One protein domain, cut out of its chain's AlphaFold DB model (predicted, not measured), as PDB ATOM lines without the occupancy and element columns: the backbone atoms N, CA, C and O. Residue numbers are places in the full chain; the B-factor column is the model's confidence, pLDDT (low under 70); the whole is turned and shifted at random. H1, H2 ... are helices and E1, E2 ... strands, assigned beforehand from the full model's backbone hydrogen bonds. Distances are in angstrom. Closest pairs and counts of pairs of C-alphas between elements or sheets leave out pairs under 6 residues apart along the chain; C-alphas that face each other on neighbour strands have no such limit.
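What this domain is: This is residues 9 to 115 of the 116 residues of an uncharacterized protein of Methanococcoides burtonii (strain DSM 6242 / NBRC 107633 / OCM 468 / ACE-M) (UniProt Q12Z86). One long helix, H3, forms the backbone of the arrangement: its residues 44 to 56 pack on one face of a twisted sheet of four strands, while two short helices, H1 and H2, pack across its earlier part. From the last strand a long link leads away to a small helix, H4, which touches no other helix. The printed part has 107 residues, with four named helices and four named strands in the order H1 H2 H3 E1 E2 E3 E4 H4; the sheet runs E1 E2 E3 E4, all antiparallel, and the class is mixed. The whole is loose, with a radius of gyration of the C-alphas of 17.7 A, and flat in outline, spanning 57 by 32 by 16 A.

Where its parts are: H1 is residues 9 to 17, 12.3 A long, from C-alpha 9 at (-33.414, 8.884, -26.190). H2 is residues 22 to 28, 9.8 A. H3, residues 33 to 57, is 35.9 A long and ends at C-alpha 57 at (-10.574, 3.693, -16.523). The strands are E1, residues 61 to 66, 15.0 A; E2, residues 71 to 76, 15.8 A; E3, residues 81 to 88, 22.2 A; and E4, residues 92 to 97, 16.5 A. H4, residues 109 to 113, is 6.6 A long and ends at C-alpha 113 at (-15.450, 29.389, 0.873).

How they stand to each other: The strands form a meander, each the antiparallel neighbour of the one before, and E1 and E4 are its edge strands. Hairpin E1 and E2 has N 63 and O 73 at 2.9 A, hairpin E2 and E3 has N 83 and O 74 at 2.7 A, and hairpin E3 and E4 has N 94 and O 86 at 2.9 A, each within hydrogen-bond range. H3 is on the sheet at a height of 7.8 A, making two layers, a helix on one face of a sheet. It runs slantwise to the strands, at 35 degrees to E3 on the local plane; the C-alphas of Leu 51 and Ile 85, the closest of H3 and E3, are 6.6 A apart. H1 touches H3, with H3's residues 36 to 44 alone, about perpendicular at 88 degrees; their closest C-alphas, Gln 9 and Ala 39, are 5.3 A apart. H2 touches H3, with H3's residues 33 to 37 alone, closest at the C-alphas of Ala 26 and Arg 33, 5.3 A. H1 and H2 touch at a steep tilt of 60 degrees, opposite ways, closest at the C-alphas of Phe 12 and Ile 25, 6.7 A. H4 is apart from H3. In H1, H2, H3 and H4 every O i to N i+4 pair is within hydrogen-bond range.

The domain as a whole: The C-alphas farthest apart, those of Ser 32 and Lys 105, are 57.0 A apart. The printed part has no cut. The link from E4 to H4, 11 residues, is long; the others are tight. The mean pLDDT of the printed part is 91.6; residue 101 and residues 112 to 115 are under 70.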
ATOM      1  N   GLN A   9     -33.482   9.909 -27.237       92.56
ATOM      2  CA  GLN A   9     -33.414   8.884 -26.190       92.56
ATOM      3  C   GLN A   9     -32.800   9.443 -24.898       92.56
ATOM      4  O   GLN A   9     -33.293   9.145 -23.810       92.56
ATOM      5  N   PHE A  10     -31.777  10.294 -25.024       93.88
ATOM      6  CA  PHE A  10     -31.148  10.965 -23.892       93.88
ATOM      7  C   PHE A  10     -32.097  11.984 -23.255       93.88
ATOM      8  O   PHE A  10     -32.217  12.032 -22.033       93.88
ATOM      9  N   GLU A  11     -32.855  12.721 -24.069       95.00
ATOM     10  CA  GLU A  11     -33.900  13.627 -23.577       95.00
ATOM     11  C   GLU A  11     -34.979  12.892 -22.771       95.00
ATOM     12  O   GLU A  11     -35.360  13.335 -21.688       95.00
ATOM     13  N   PHE A  12     -35.441  11.727 -23.238       96.31
ATOM     14  CA  PHE A  12     -36.414  10.925 -22.485       96.31
ATOM     15  C   PHE A  12     -35.836  10.459 -21.151       96.31
ATOM     16  O   PHE A  12     -36.515  10.527 -20.124       96.31
ATOM     17  N   TRP A  13     -34.582  10.012 -21.159       96.50
ATOM     18  CA  TRP A  13     -33.879   9.584 -19.956       96.50
ATOM     19  C   TRP A  13     -33.732  10.728 -18.948       96.50
ATOM     20  O   TRP A  13     -34.053  10.545 -17.773       96.50
ATOM     21  N   LYS A  14     -33.354  11.926 -19.412       95.06
ATOM     22  CA  LYS A  14     -33.260  13.143 -18.595       95.06
ATOM     23  C   LYS A  14     -34.598  13.485 -17.941       95.06
ATOM     24  O   LYS A  14     -34.651  13.717 -16.735       95.06
ATOM     25  N   LEU A  15     -35.682  13.470 -18.717       95.69
ATOM     26  CA  LEU A  15     -37.025  13.748 -18.209       95.69
ATOM     27  C   LEU A  15     -37.474  12.708 -17.174       95.69
ATOM     28  O   LEU A  15     -37.986  13.090 -16.121       95.69
ATOM     29  N   ARG A  16     -37.235  11.411 -17.422       96.12
ATOM     30  CA  ARG A  16     -37.549  10.349 -16.449       96.12
ATOM     31  C   ARG A  16     -36.741  10.524 -15.167       96.12
ATOM     32  O   ARG A  16     -37.301  10.427 -14.079       96.12
ATOM     33  N   ARG A  17     -35.443  10.816 -15.277       94.38
ATOM     34  CA  ARG A  17     -34.575  11.083 -14.121       94.38
ATOM     35  C   ARG A  17     -35.064  12.281 -13.302       94.38
ATOM     36  O   ARG A  17     -34.978  12.245 -12.080       94.38
ATOM     37  N   GLY A  18     -35.611  13.302 -13.962       93.69
ATOM     38  CA  GLY A  18     -36.281  14.441 -13.326       93.69
ATOM     39  C   GLY A  18     -37.646  14.119 -12.701       93.69
ATOM     40  O   GLY A  18     -38.297  15.021 -12.182       93.69
ATOM     41  N   GLY A  19     -38.094  12.860 -12.750       95.38
ATOM     42  CA  GLY A  19     -39.345  12.393 -12.154       95.38
ATOM     43  C   GLY A  19     -40.555  12.428 -13.088       95.38
ATOM     44  O   GLY A  19     -41.661  12.124 -12.644       95.38
ATOM     45  N   LEU A  20     -40.389  12.770 -14.373       96.69
ATOM     46  CA  LEU A  20     -41.513  12.812 -15.306       96.69
ATOM     47  C   LEU A  20     -41.949  11.385 -15.693       96.69
ATOM     48  O   LEU A  20     -41.138  10.622 -16.225       96.69
ATOM     49  N   PRO A  21     -43.228  11.005 -15.504       96.19
ATOM     50  CA  PRO A  21     -43.696   9.677 -15.881       96.19
ATOM     51  C   PRO A  21     -43.619   9.432 -17.394       96.19
ATOM     52  O   PRO A  21     -43.901  10.323 -18.197       96.19
ATOM     53  N   ASN A  22     -43.361   8.185 -17.801       96.00
ATOM     54  CA  ASN A  22     -43.248   7.799 -19.218       96.00
ATOM     55  C   ASN A  22     -44.481   8.166 -20.061       96.00
ATOM     56  O   ASN A  22     -44.353   8.393 -21.262       96.00
ATOM     57  N   ILE A  23     -45.676   8.217 -19.457       96.69
ATOM     58  CA  ILE A  23     -46.892   8.660 -20.149       96.69
ATOM     59  C   ILE A  23     -46.816  10.153 -20.505       96.69
ATOM     60  O   ILE A  23     -47.106  10.517 -21.639       96.69
ATOM     61  N   ASN A  24     -46.345  11.004 -19.596       97.81
ATOM     62  CA  ASN A  24     -46.198  12.438 -19.834       97.81
ATOM     63  C   ASN A  24     -45.079  12.726 -20.844       97.81
ATOM     64  O   ASN A  24     -45.232  13.610 -21.688       97.81
ATOM     65  N   ILE A  25     -43.996  11.941 -20.820       97.31
ATOM     66  CA  ILE A  25     -42.962  11.982 -21.865       97.31
ATOM     67  C   ILE A  25     -43.590  11.623 -23.219       97.31
ATOM     68  O   ILE A  25     -43.452  12.366 -24.183       97.31
ATOM     69  N   ALA A  26     -44.350  10.529 -23.292       97.50
ATOM     70  CA  ALA A  26     -45.009  10.098 -24.525       97.50
ATOM     71  C   ALA A  26     -45.937  11.182 -25.104       97.50
ATOM     72  O   ALA A  26     -45.861  11.475 -26.298       97.50
ATOM     73  N   HIS A  27     -46.737  11.836 -24.252       97.06
ATOM     74  CA  HIS A  27     -47.589  12.964 -24.643       97.06
ATOM     75  C   HIS A  27     -46.785  14.160 -25.164       97.06
ATOM     76  O   HIS A  27     -47.123  14.697 -26.215       97.06
ATOM     77  N   SER A  28     -45.702  14.539 -24.481       96.25
ATOM     78  CA  SER A  28     -44.871  15.698 -24.855       96.25
ATOM     79  C   SER A  28     -44.222  15.546 -26.234       96.25
ATOM     80  O   SER A  28     -43.975  16.534 -26.916       96.25
ATOM     81  N   PHE A  29     -43.966  14.306 -26.661       94.81
ATOM     82  CA  PHE A  29     -43.336  13.997 -27.946       94.81
ATOM     83  C   PHE A  29     -44.302  13.415 -28.990       94.81
ATOM     84  O   PHE A  29     -43.856  13.059 -30.080       94.81
ATOM     85  N   ASN A  30     -45.602  13.323 -28.679       96.12
ATOM     86  CA  ASN A  30     -46.638  12.725 -29.529       96.12
ATOM     87  C   ASN A  30     -46.265  11.324 -30.064       96.12
ATOM     88  O   ASN A  30     -46.389  11.025 -31.253       96.12
ATOM     89  N   ILE A  31     -45.766  10.460 -29.177       96.25
ATOM     90  CA  ILE A  31     -45.399   9.068 -29.478       96.25
ATOM     91  C   ILE A  31     -46.060   8.108 -28.490       96.25
ATOM     92  O   ILE A  31     -46.638   8.517 -27.487       96.25
ATOM     93  N   SER A  32     -45.976   6.804 -28.750       97.19
ATOM     94  CA  SER A  32     -46.542   5.806 -27.843       97.19
ATOM     95  C   SER A  32     -45.687   5.603 -26.587       97.19
ATOM     96  O   SER A  32     -44.457   5.720 -26.610       97.19
ATOM     97  N   ARG A  33     -46.327   5.204 -25.479       96.25
ATOM     98  CA  ARG A  33     -45.625   4.838 -24.235       96.25
ATOM     99  C   ARG A  33     -44.625   3.698 -24.459       96.25
ATOM    100  O   ARG A  33     -43.557   3.688 -23.855       96.25
ATOM    101  N   GLN A  34     -44.944   2.758 -25.352       96.50
ATOM    102  CA  GLN A  34     -44.054   1.653 -25.712       96.50
ATOM    103  C   GLN A  34     -42.798   2.153 -26.436       96.50
ATOM    104  O   GLN A  34     -41.714   1.625 -26.204       96.50
ATOM    105  N   ALA A  35     -42.920   3.181 -27.285       95.94
ATOM    106  CA  ALA A  35     -41.771   3.796 -27.942       95.94
ATOM    107  C   ALA A  35     -40.839   4.476 -26.926       95.94
ATOM    108  O   ALA A  35     -39.632   4.237 -26.973       95.94
ATOM    109  N   VAL A  36     -41.394   5.227 -25.966       97.12
ATOM    110  CA  VAL A  36     -40.623   5.815 -24.852       97.12
ATOM    111  C   VAL A  36     -39.921   4.727 -24.040       97.12
ATOM    112  O   VAL A  36     -38.720   4.815 -23.812       97.12
ATOM    113  N   SER A  37     -40.636   3.664 -23.663       96.12
ATOM    114  CA  SER A  37     -40.065   2.567 -22.871       96.12
ATOM    115  C   SER A  37     -38.888   1.885 -23.573       96.12
ATOM    116  O   SER A  37     -37.870   1.631 -22.938       96.12
ATOM    117  N   ARG A  38     -38.991   1.607 -24.880       96.62
ATOM    118  CA  ARG A  38     -37.884   1.003 -25.643       96.62
ATOM    119  C   ARG A  38     -36.679   1.936 -25.748       96.62
ATOM    120  O   ARG A  38     -35.548   1.478 -25.621       96.62
ATOM    121  N   ALA A  39     -36.922   3.227 -25.968       95.75
ATOM    122  CA  ALA A  39     -35.866   4.233 -26.008       95.75
ATOM    123  C   ALA A  39     -35.131   4.337 -24.662       95.75
ATOM    124  O   ALA A  39     -33.905   4.378 -24.649       95.75
ATOM    125  N   LEU A  40     -35.862   4.303 -23.543       97.00
ATOM    126  CA  LEU A  40     -35.278   4.326 -22.201       97.00
ATOM    127  C   LEU A  40     -34.431   3.084 -21.908       97.00
ATOM    128  O   LEU A  40     -33.317   3.243 -21.439       97.00
ATOM    129  N   ILE A  41     -34.890   1.877 -22.261       96.56
ATOM    130  CA  ILE A  41     -34.105   0.637 -22.081       96.56
ATOM    131  C   ILE A  41     -32.774   0.703 -22.849       96.56
ATOM    132  O   ILE A  41     -31.722   0.343 -22.324       96.56
ATOM    133  N   SER A  42     -32.811   1.181 -24.098       94.94
ATOM    134  CA  SER A  42     -31.602   1.395 -24.908       94.94
ATOM    135  C   SER A  42     -30.665   2.414 -24.255       94.94
ATOM    136  O   SER A  42     -29.455   2.191 -24.177       94.94
ATOM    137  N   MET A  43     -31.225   3.517 -23.751       95.50
ATOM    138  CA  MET A  43     -30.448   4.566 -23.102       95.50
ATOM    139  C   MET A  43     -29.846   4.101 -21.772       95.50
ATOM    140  O   MET A  43     -28.670   4.349 -21.536       95.50
ATOM    141  N   ASP A  44     -30.587   3.357 -20.950       96.38
ATOM    142  CA  ASP A  44     -30.106   2.813 -19.676       96.38
ATOM    143  C   ASP A  44     -28.886   1.917 -19.876       96.38
ATOM    144  O   ASP A  44     -27.890   2.083 -19.176       96.38
ATOM    145  N   LYS A  45     -28.903   1.061 -20.904       96.25
ATOM    146  CA  LYS A  45     -27.748   0.224 -21.256       96.25
ATOM    147  C   LYS A  45     -26.523   1.048 -21.666       96.25
ATOM    148  O   LYS A  45     -25.393   0.699 -21.341       96.25
ATOM    149  N   ARG A  46     -26.723   2.154 -22.387       95.00
ATOM    150  CA  ARG A  46     -25.624   3.060 -22.768       95.00
ATOM    151  C   ARG A  46     -25.057   3.801 -21.558       95.00
ATOM    152  O   ARG A  46     -23.840   3.949 -21.465       95.00
ATOM    153  N   ILE A  47     -25.920   4.262 -20.652       96.12
ATOM    154  CA  ILE A  47     -25.512   4.916 -19.404       96.12
ATOM    155  C   ILE A  47     -24.730   3.939 -18.527       96.12
ATOM    156  O   ILE A  47     -23.653   4.285 -18.061       96.12
ATOM    157  N   GLU A  48     -25.229   2.717 -18.363       97.19
ATOM    158  CA  GLU A  48     -24.543   1.632 -17.659       97.19
ATOM    159  C   GLU A  48     -23.137   1.389 -18.214       97.19
ATOM    160  O   GLU A  48     -22.166   1.509 -17.471       97.19
ATOM    161  N   ASN A  49     -23.006   1.150 -19.524       96.81
ATOM    162  CA  ASN A  49     -21.697   0.948 -20.149       96.81
ATOM    163  C   ASN A  49     -20.760   2.137 -19.901       96.81
ATOM    164  O   ASN A  49     -19.601   1.950 -19.556       96.81
ATOM    165  N   THR A  50     -21.280   3.362 -20.016       96.12
ATOM    166  CA  THR A  50     -20.500   4.584 -19.781       96.12
ATOM    167  C   THR A  50     -19.981   4.662 -18.342       96.12
ATOM    168  O   THR A  50     -18.829   5.031 -18.118       96.12
ATOM    169  N   LEU A  51     -20.818   4.328 -17.355       97.31
ATOM    170  CA  LEU A  51     -20.437   4.326 -15.941       97.31
ATOM    171  C   LEU A  51     -19.382   3.250 -15.653       97.31
ATOM    172  O   LEU A  51     -18.393   3.541 -14.983       97.31
ATOM    173  N   LEU A  52     -19.560   2.043 -16.195       97.62
ATOM    174  CA  LEU A  52     -18.618   0.932 -16.033       97.62
ATOM    175  C   LEU A  52     -17.266   1.215 -16.696       97.62
ATOM    176  O   LEU A  52     -16.226   0.985 -16.083       97.62
ATOM    177  N   GLU A  53     -17.264   1.765 -17.912       96.75
ATOM    178  CA  GLU A  53     -16.039   2.178 -18.607       96.75
ATOM    179  C   GLU A  53     -15.278   3.239 -17.803       96.75
ATOM    180  O   GLU A  53     -14.056   3.162 -17.670       96.75
ATOM    181  N   MET A  54     -15.990   4.203 -17.210       96.12
ATOM    182  CA  MET A  54     -15.372   5.217 -16.351       96.12
ATOM    183  C   MET A  54     -14.842   4.627 -15.045       96.12
ATOM    184  O   MET A  54     -13.752   5.013 -14.624       96.12
ATOM    185  N   ALA A  55     -15.551   3.682 -14.425       96.94
ATOM    186  CA  ALA A  55     -15.051   2.982 -13.245       96.94
ATOM    187  C   ALA A  55     -13.755   2.222 -13.569       96.94
ATOM    188  O   ALA A  55     -12.742   2.408 -12.896       96.94
ATOM    189  N   GLN A  56     -13.742   1.467 -14.671       96.56
ATOM    190  CA  GLN A  56     -12.573   0.715 -15.124       96.56
ATOM    191  C   GLN A  56     -11.381   1.631 -15.446       96.56
ATOM    192  O   GLN A  56     -10.256   1.361 -15.016       96.56
ATOM    193  N   ALA A  57     -11.615   2.731 -16.165       95.56
ATOM    194  CA  ALA A  57     -10.574   3.693 -16.523       95.56
ATOM    195  C   ALA A  57      -9.934   4.363 -15.294       95.56
ATOM    196  O   ALA A  57      -8.762   4.728 -15.343       95.56
ATOM    197  N   ASN A  58     -10.686   4.493 -14.196       93.00
ATOM    198  CA  ASN A  58     -10.228   5.105 -12.949       93.00
ATOM    199  C   ASN A  58      -9.861   4.081 -11.860       93.00
ATOM    200  O   ASN A  58      -9.589   4.488 -10.734       93.00
ATOM    201  N   GLN A  59      -9.835   2.779 -12.181       94.62
ATOM    202  CA  GLN A  59      -9.542   1.689 -11.233       94.62
ATOM    203  C   GLN A  59     -10.458   1.703  -9.996       94.62
ATOM    204  O   GLN A  59     -10.034   1.414  -8.879       94.62
ATOM    205  N   ILE A  60     -11.721   2.067 -10.207       97.00
ATOM    206  CA  ILE A  60     -12.756   2.087  -9.179       97.00
ATOM    207  C   ILE A  60     -13.469   0.737  -9.187       97.00
ATOM    208  O   ILE A  60     -14.002   0.311 -10.215       97.00
ATOM    209  N   GLU A  61     -13.516   0.082  -8.032       97.44
ATOM    210  CA  GLU A  61     -14.328  -1.112  -7.823       97.44
ATOM    211  C   GLU A  61     -15.789  -0.704  -7.633       97.44
ATOM    212  O   GLU A  61     -16.112   0.124  -6.786       97.44
ATOM    213  N   MET A  62     -16.691  -1.252  -8.443       97.31
ATOM    214  CA  MET A  62     -18.115  -0.933  -8.353       97.31
ATOM    215  C   MET A  62     -18.741  -1.582  -7.113       97.31
ATOM    216  O   MET A  62     -18.682  -2.798  -6.950       97.31
ATOM    217  N   GLU A  63     -19.442  -0.781  -6.315       97.56
ATOM    218  CA  GLU A  63     -20.242  -1.252  -5.180       97.56
ATOM    219  C   GLU A  63     -21.724  -1.358  -5.555       97.56
ATOM    220  O   GLU A  63     -22.392  -2.352  -5.270       97.56
ATOM    221  N   SER A  64     -22.262  -0.324  -6.208       97.94
ATOM    222  CA  SER A  64     -23.650  -0.300  -6.670       97.94
ATOM    223  C   SER A  64     -23.851   0.697  -7.809       97.94
ATOM    224  O   SER A  64     -23.062   1.618  -8.005       97.94
ATOM    225  N   MET A  65     -24.922   0.529  -8.584       97.88
ATOM    226  CA  MET A  65     -25.199   1.379  -9.739       97.88
ATOM    227  C   MET A  65     -26.700   1.515  -9.990       97.88
ATOM    228  O   MET A  65     -27.480   0.589  -9.781       97.88
ATOM    229  N   SER A  66     -27.098   2.681 -10.493       97.31
ATOM    230  CA  SER A  66     -28.418   2.950 -11.050       97.31
ATOM    231  C   SER A  66     -28.259   3.669 -12.387       97.31
ATOM    232  O   SER A  66     -28.016   4.876 -12.432       97.31
ATOM    233  N   SER A  67     -28.436   2.939 -13.489       96.44
ATOM    234  CA  SER A  67     -28.454   3.516 -14.839       96.44
ATOM    235  C   SER A  67     -29.617   4.492 -15.031       96.44
ATOM    236  O   SER A  67     -29.462   5.513 -15.701       96.44
ATOM    237  N   GLU A  68     -30.746   4.263 -14.351       95.56
ATOM    238  CA  GLU A  68     -31.892   5.173 -14.395       95.56
ATOM    239  C   GLU A  68     -31.578   6.560 -13.830       95.56
ATOM    240  O   GLU A  68     -32.044   7.573 -14.355       95.56
ATOM    241  N   ARG A  69     -30.779   6.604 -12.757       95.56
ATOM    242  CA  ARG A  69     -30.302   7.848 -12.142       95.56
ATOM    243  C   ARG A  69     -28.977   8.323 -12.736       95.56
ATOM    244  O   ARG A  69     -28.597   9.467 -12.500       95.56
ATOM    245  N   GLY A  70     -28.298   7.473 -13.503       96.12
ATOM    246  CA  GLY A  70     -26.983   7.732 -14.079       96.12
ATOM    247  C   GLY A  70     -25.916   7.885 -13.014       96.12
ATOM    248  O   GLY A  70     -25.146   8.834 -13.089       96.12
ATOM    249  N   ILE A  71     -25.933   7.006 -12.013       97.69
ATOM    250  CA  ILE A  71     -25.040   7.037 -10.853       97.69
ATOM    251  C   ILE A  71     -24.411   5.655 -10.663       97.69
ATOM    252  O   ILE A  71     -25.118   4.650 -10.720       97.69
ATOM    253  N   LEU A  72     -23.113   5.617 -10.386       98.50
ATOM    254  CA  LEU A  72     -22.373   4.460  -9.893       98.50
ATOM    255  C   LEU A  72     -21.634   4.871  -8.618       98.50
ATOM    256  O   LEU A  72     -20.915   5.868  -8.609       98.50
ATOM    257  N   PHE A  73     -21.827   4.102  -7.554       98.25
ATOM    258  CA  PHE A  73     -21.028   4.162  -6.337       98.25
ATOM    259  C   PHE A  73     -19.939   3.102  -6.415       98.25
ATOM    260  O   PHE A  73     -20.188   1.972  -6.852       98.25
ATOM    261  N   GLY A  74     -18.734   3.468  -6.009       97.44
ATOM    262  CA  GLY A  74     -17.610   2.553  -6.013       97.44
ATOM    263  C   GLY A  74     -16.539   2.937  -5.012       97.44
ATOM    264  O   GLY A  74     -16.631   3.967  -4.348       97.44
ATOM    265  N   HIS A  75     -15.486   2.141  -4.965       97.00
ATOM    266  CA  HIS A  75     -14.385   2.300  -4.037       97.00
ATOM    267  C   HIS A  75     -13.046   2.275  -4.775       97.00
ATOM    268  O   HIS A  75     -12.795   1.404  -5.609       97.00
ATOM    269  N   LEU A  76     -12.171   3.235  -4.478       92.12
ATOM    270  CA  LEU A  76     -10.815   3.261  -5.016       92.12
ATOM    271  C   LEU A  76      -9.858   2.625  -4.004       92.12
ATOM    272  O   LEU A  76      -9.347   3.299  -3.110       92.12
ATOM    273  N   VAL A  77      -9.589   1.330  -4.184       87.94
ATOM    274  CA  VAL A  77      -8.807   0.504  -3.244       87.94
ATOM    275  C   VAL A  77      -7.445   1.103  -2.869       87.94
ATOM    276  O   VAL A  77      -7.146   1.154  -1.678       87.94
ATOM    277  N   PRO A  78      -6.613   1.614  -3.804       85.56
ATOM    278  CA  PRO A  78      -5.288   2.131  -3.446       85.56
ATOM    279  C   PRO A  78      -5.315   3.334  -2.500       85.56
ATOM    280  O   PRO A  78      -4.337   3.575  -1.794       85.56
ATOM    281  N   LEU A  79      -6.404   4.105  -2.513       85.38
ATOM    282  CA  LEU A  79      -6.573   5.289  -1.670       85.38
ATOM    283  C   LEU A  79      -7.536   5.046  -0.504       85.38
ATOM    284  O   LEU A  79      -7.635   5.901   0.370       85.38
ATOM    285  N   ASN A  80      -8.212   3.894  -0.474       89.75
ATOM    286  CA  ASN A  80      -9.242   3.555   0.501       89.75
ATOM    287  C   ASN A  80     -10.313   4.659   0.639       89.75
ATOM    288  O   ASN A  80     -10.670   5.054   1.747       89.75
ATOM    289  N   VAL A  81     -10.796   5.182  -0.495       93.81
ATOM    290  CA  VAL A  81     -11.822   6.240  -0.543       93.81
ATOM    291  C   VAL A  81     -13.050   5.787  -1.318       93.81
ATOM    292  O   VAL A  81     -12.935   5.142  -2.366       93.81
ATOM    293  N   SER A  82     -14.231   6.167  -0.831       96.44
ATOM    294  CA  SER A  82     -15.469   6.023  -1.593       96.44
ATOM    295  C   SER A  82     -15.492   6.990  -2.773       96.44
ATOM    296  O   SER A  82     -14.875   8.054  -2.772       96.44
ATOM    297  N   THR A  83     -16.197   6.603  -3.826       97.06
ATOM    298  CA  THR A  83     -16.251   7.334  -5.090       97.06
ATOM    299  C   THR A  83     -17.662   7.328  -5.658       97.06
ATOM    300  O   THR A  83     -18.443   6.394  -5.463       97.06
ATOM    301  N   LEU A  84     -17.982   8.392  -6.385       97.25
ATOM    302  CA  LEU A  84     -19.252   8.591  -7.059       97.25
ATOM    303  C   LEU A  84     -18.978   8.946  -8.517       97.25
ATOM    304  O   LEU A  84     -18.414   9.996  -8.816       97.25
ATOM    305  N   ILE A  85     -19.427   8.101  -9.435       97.31
ATOM    306  CA  ILE A  85     -19.446   8.404 -10.864       97.31
ATOM    307  C   ILE A  85     -20.873   8.763 -11.242       97.31
ATOM    308  O   ILE A  85     -21.808   8.034 -10.915       97.31
ATOM    309  N   PHE A  86     -21.067   9.868 -11.952       95.88
ATOM    310  CA  PHE A  86     -22.396  10.216 -12.428       95.88
ATOM    311  C   PHE A  86     -22.400  10.911 -13.778       95.88
ATOM    312  O   PHE A  86     -21.460  11.591 -14.183       95.88
ATOM    313  N   VAL A  87     -23.518  10.744 -14.473       94.12
ATOM    314  CA  VAL A  87     -23.794  11.376 -15.756       94.12
ATOM    315  C   VAL A  87     -24.532  12.689 -15.528       94.12
ATOM    316  O   VAL A  87     -25.492  12.751 -14.761       94.12
ATOM    317  N   SER A  88     -24.131  13.741 -16.229       88.62
ATOM    318  CA  SER A  88     -24.807  15.036 -16.260       88.62
ATOM    319  C   SER A  88     -24.995  15.503 -17.703       88.62
ATOM    320  O   SER A  88     -24.154  15.251 -18.564       88.62
ATOM    321  N   GLU A  89     -26.098  16.200 -17.976       86.00
ATOM    322  CA  GLU A  89     -26.342  16.801 -19.295       86.00
ATOM    323  C   GLU A  89     -25.301  17.884 -19.612       86.00
ATOM    324  O   GLU A  89     -24.736  17.907 -20.701       86.00
ATOM    325  N   LYS A  90     -25.034  18.769 -18.643       86.56
ATOM    326  CA  LYS A  90     -24.203  19.960 -18.849       86.56
ATOM    327  C   LYS A  90     -22.702  19.673 -18.831       86.56
ATOM    328  O   LYS A  90     -21.965  20.295 -19.586       86.56
ATOM    329  N   TYR A  91     -22.247  18.777 -17.958       87.69
ATOM    330  CA  TYR A  91     -20.818  18.576 -17.692       87.69
ATOM    331  C   TYR A  91     -20.311  17.188 -18.089       87.69
ATOM    332  O   TYR A  91     -19.171  16.843 -17.794       87.69
ATOM    333  N   GLY A  92     -21.138  16.382 -18.757       90.81
ATOM    334  CA  GLY A  92     -20.748  15.038 -19.150       90.81
ATOM    335  C   GLY A  92     -20.696  14.074 -17.967       90.81
ATOM    336  O   GLY A  92     -21.497  14.173 -17.034       90.81
ATOM    337  N   VAL A  93     -19.765  13.124 -18.025       93.75
ATOM    338  CA  VAL A  93     -19.540  12.141 -16.959       93.75
ATOM    339  C   VAL A  93     -18.506  12.683 -15.984       93.75
ATOM    340  O   VAL A  93     -17.443  13.136 -16.403       93.75
ATOM    341  N   GLN A  94     -18.815  12.630 -14.696       93.81
ATOM    342  CA  GLN A  94     -17.943  13.106 -13.629       93.81
ATOM    343  C   GLN A  94     -17.593  11.966 -12.682       93.81
ATOM    344  O   GLN A  94     -18.402  11.063 -12.477       93.81
ATOM    345  N   VAL A  95     -16.395  12.036 -12.105       95.12
ATOM    346  CA  VAL A  95     -15.911  11.135 -11.056       95.12
ATOM    347  C   VAL A  95     -15.566  11.995  -9.856       95.12
ATOM    348  O   VAL A  95     -14.775  12.930  -9.966       95.12
ATOM    349  N   TRP A  96     -16.222  11.729  -8.739       94.69
ATOM    350  CA  TRP A  96     -16.001  12.408  -7.475       94.69
ATOM    351  C   TRP A  96     -15.412  11.404  -6.496       94.69
ATOM    352  O   TRP A  96     -15.852  10.256  -6.433       94.69
ATOM    353  N   TYR A  97     -14.419  11.849  -5.742       92.19
ATOM    354  CA  TYR A  97     -13.779  11.069  -4.695       92.19
ATOM    355  C   TYR A  97     -14.200  11.668  -3.366       92.19
ATOM    356  O   TYR A  97     -14.186  12.892  -3.205       92.19
ATOM    357  N   GLU A  98     -14.588  10.816  -2.431       89.56
ATOM    358  CA  GLU A  98     -14.749  11.236  -1.055       89.56
ATOM    359  C   GLU A  98     -13.400  11.736  -0.543       89.56
ATOM    360  O   GLU A  98     -12.357  11.100  -0.713       89.56
ATOM    361  N   HIS A  99     -13.418  12.929   0.034       82.62
ATOM    362  CA  HIS A  99     -12.226  13.566   0.547       82.62
ATOM    363  C   HIS A  99     -12.589  14.356   1.795       82.62
ATOM    364  O   HIS A  99     -13.360  15.316   1.732       82.62
ATOM    365  N   GLU A 100     -11.993  13.985   2.924       73.12
ATOM    366  CA  GLU A 100     -11.898  14.882   4.067       73.12
ATOM    367  C   GLU A 100     -10.809  15.914   3.759       73.12
ATOM    368  O   GLU A 100      -9.627  15.585   3.643       73.12
ATOM    369  N   GLY A 101     -11.220  17.163   3.541       67.75
ATOM    370  CA  GLY A 101     -10.310  18.231   3.139       67.75
ATOM    371  C   GLY A 101      -9.198  18.481   4.159       67.75
ATOM    372  O   GLY A 101      -9.482  18.773   5.319       67.75
ATOM    373  N   ASP A 102      -7.935  18.522   3.718       70.38
ATOM    374  CA  ASP A 102      -6.833  19.122   4.500       70.38
ATOM    375  C   ASP A 102      -6.870  20.657   4.352       70.38
ATOM    376  O   ASP A 102      -5.931  21.318   3.892       70.38
ATOM    377  N   CYS A 103      -8.027  21.241   4.687       71.88
ATOM    378  CA  CYS A 103      -8.326  22.662   4.506       71.88
ATOM    379  C   CYS A 103      -7.334  23.569   5.248       71.88
ATOM    380  O   CYS A 103      -7.081  24.684   4.800       71.88
ATOM    381  N   GLY A 104      -6.723  23.079   6.334       71.56
ATOM    382  CA  GLY A 104      -5.702  23.800   7.096       71.56
ATOM    383  C   GLY A 104      -4.399  24.052   6.327       71.56
ATOM    384  O   GLY A 104      -3.647  24.949   6.702       71.56
ATOM    385  N   LYS A 105      -4.137  23.307   5.244       78.31
ATOM    386  CA  LYS A 105      -2.948  23.472   4.384       78.31
ATOM    387  C   LYS A 105      -3.284  23.855   2.942       78.31
ATOM    388  O   LYS A 105      -2.381  24.009   2.119       78.31
ATOM    389  N   CYS A 106      -4.566  24.012   2.613       77.25
ATOM    390  CA  CYS A 106      -5.005  24.303   1.255       77.25
ATOM    391  C   CYS A 106      -4.793  25.786   0.911       77.25
ATOM    392  O   CYS A 106      -5.473  26.665   1.441       77.25
ATOM    393  N   SER A 107      -3.901  26.076  -0.042       80.50
ATOM    394  CA  SER A 107      -3.661  27.442  -0.543       80.50
ATOM    395  C   SER A 107      -4.900  28.084  -1.179       80.50
ATOM    396  O   SER A 107      -4.987  29.307  -1.254       80.50
ATOM    397  N   ARG A 108      -5.875  27.262  -1.586       77.62
ATOM    398  CA  ARG A 108      -7.140  27.671  -2.210       77.62
ATOM    399  C   ARG A 108      -8.320  27.700  -1.238       77.62
ATOM    400  O   ARG A 108      -9.460  27.846  -1.665       77.62
ATOM    401  N   TYR A 109      -8.075  27.579   0.069       76.62
ATOM    402  CA  TYR A 109      -9.129  27.563   1.090       76.62
ATOM    403  C   TYR A 109     -10.093  28.757   0.976       76.62
ATOM    404  O   TYR A 109     -11.305  28.574   1.044       76.62
ATOM    405  N   ARG A 110      -9.565  29.967   0.732       74.75
ATOM    406  CA  ARG A 110     -10.392  31.174   0.548       74.75
ATOM    407  C   ARG A 110     -11.303  31.085  -0.680       74.75
ATOM    408  O   ARG A 110     -12.480  31.390  -0.562       74.75
ATOM    409  N   GLU A 111     -10.790  30.595  -1.808       77.62
ATOM    410  CA  GLU A 111     -11.575  30.421  -3.041       77.62
ATOM    411  C   GLU A 111     -12.715  29.405  -2.859       77.62
ATOM    412  O   GLU A 111     -13.795  29.580  -3.411       77.62
ATOM    413  N   CYS A 112     -12.497  28.343  -2.073       67.81
ATOM    414  CA  CYS A 112     -13.531  27.344  -1.787       67.81
ATOM    415  C   CYS A 112     -14.682  27.893  -0.934       67.81
ATOM    416  O   CYS A 112     -15.818  27.479  -1.141       67.81
ATOM    417  N   ILE A 113     -14.408  28.797   0.015       67.44
ATOM    418  CA  ILE A 113     -15.450  29.389   0.873       67.44
ATOM    419  C   ILE A 113     -16.270  30.435   0.123       67.44
ATOM    420  O   ILE A 113     -17.462  30.547   0.367       67.44
ATOM    421  N   GLU A 114     -15.672  31.170  -0.813       68.25
ATOM    422  CA  GLU A 114     -16.397  32.156  -1.630       68.25
ATOM    423  C   GLU A 114     -17.417  31.523  -2.597       68.25
ATOM    424  O   GLU A 114     -18.261  32.226  -3.150       68.25
ATOM    425  N   LEU A 115     -17.345  30.204  -2.809       51.97
ATOM    426  CA  LEU A 115     -18.258  29.438  -3.663       51.97
ATOM    427  C   LEU A 115     -19.462  28.838  -2.909       51.97
ATOM    428  O   LEU A 115     -20.331  28.255  -3.564       51.97
TER     429      LEU A 115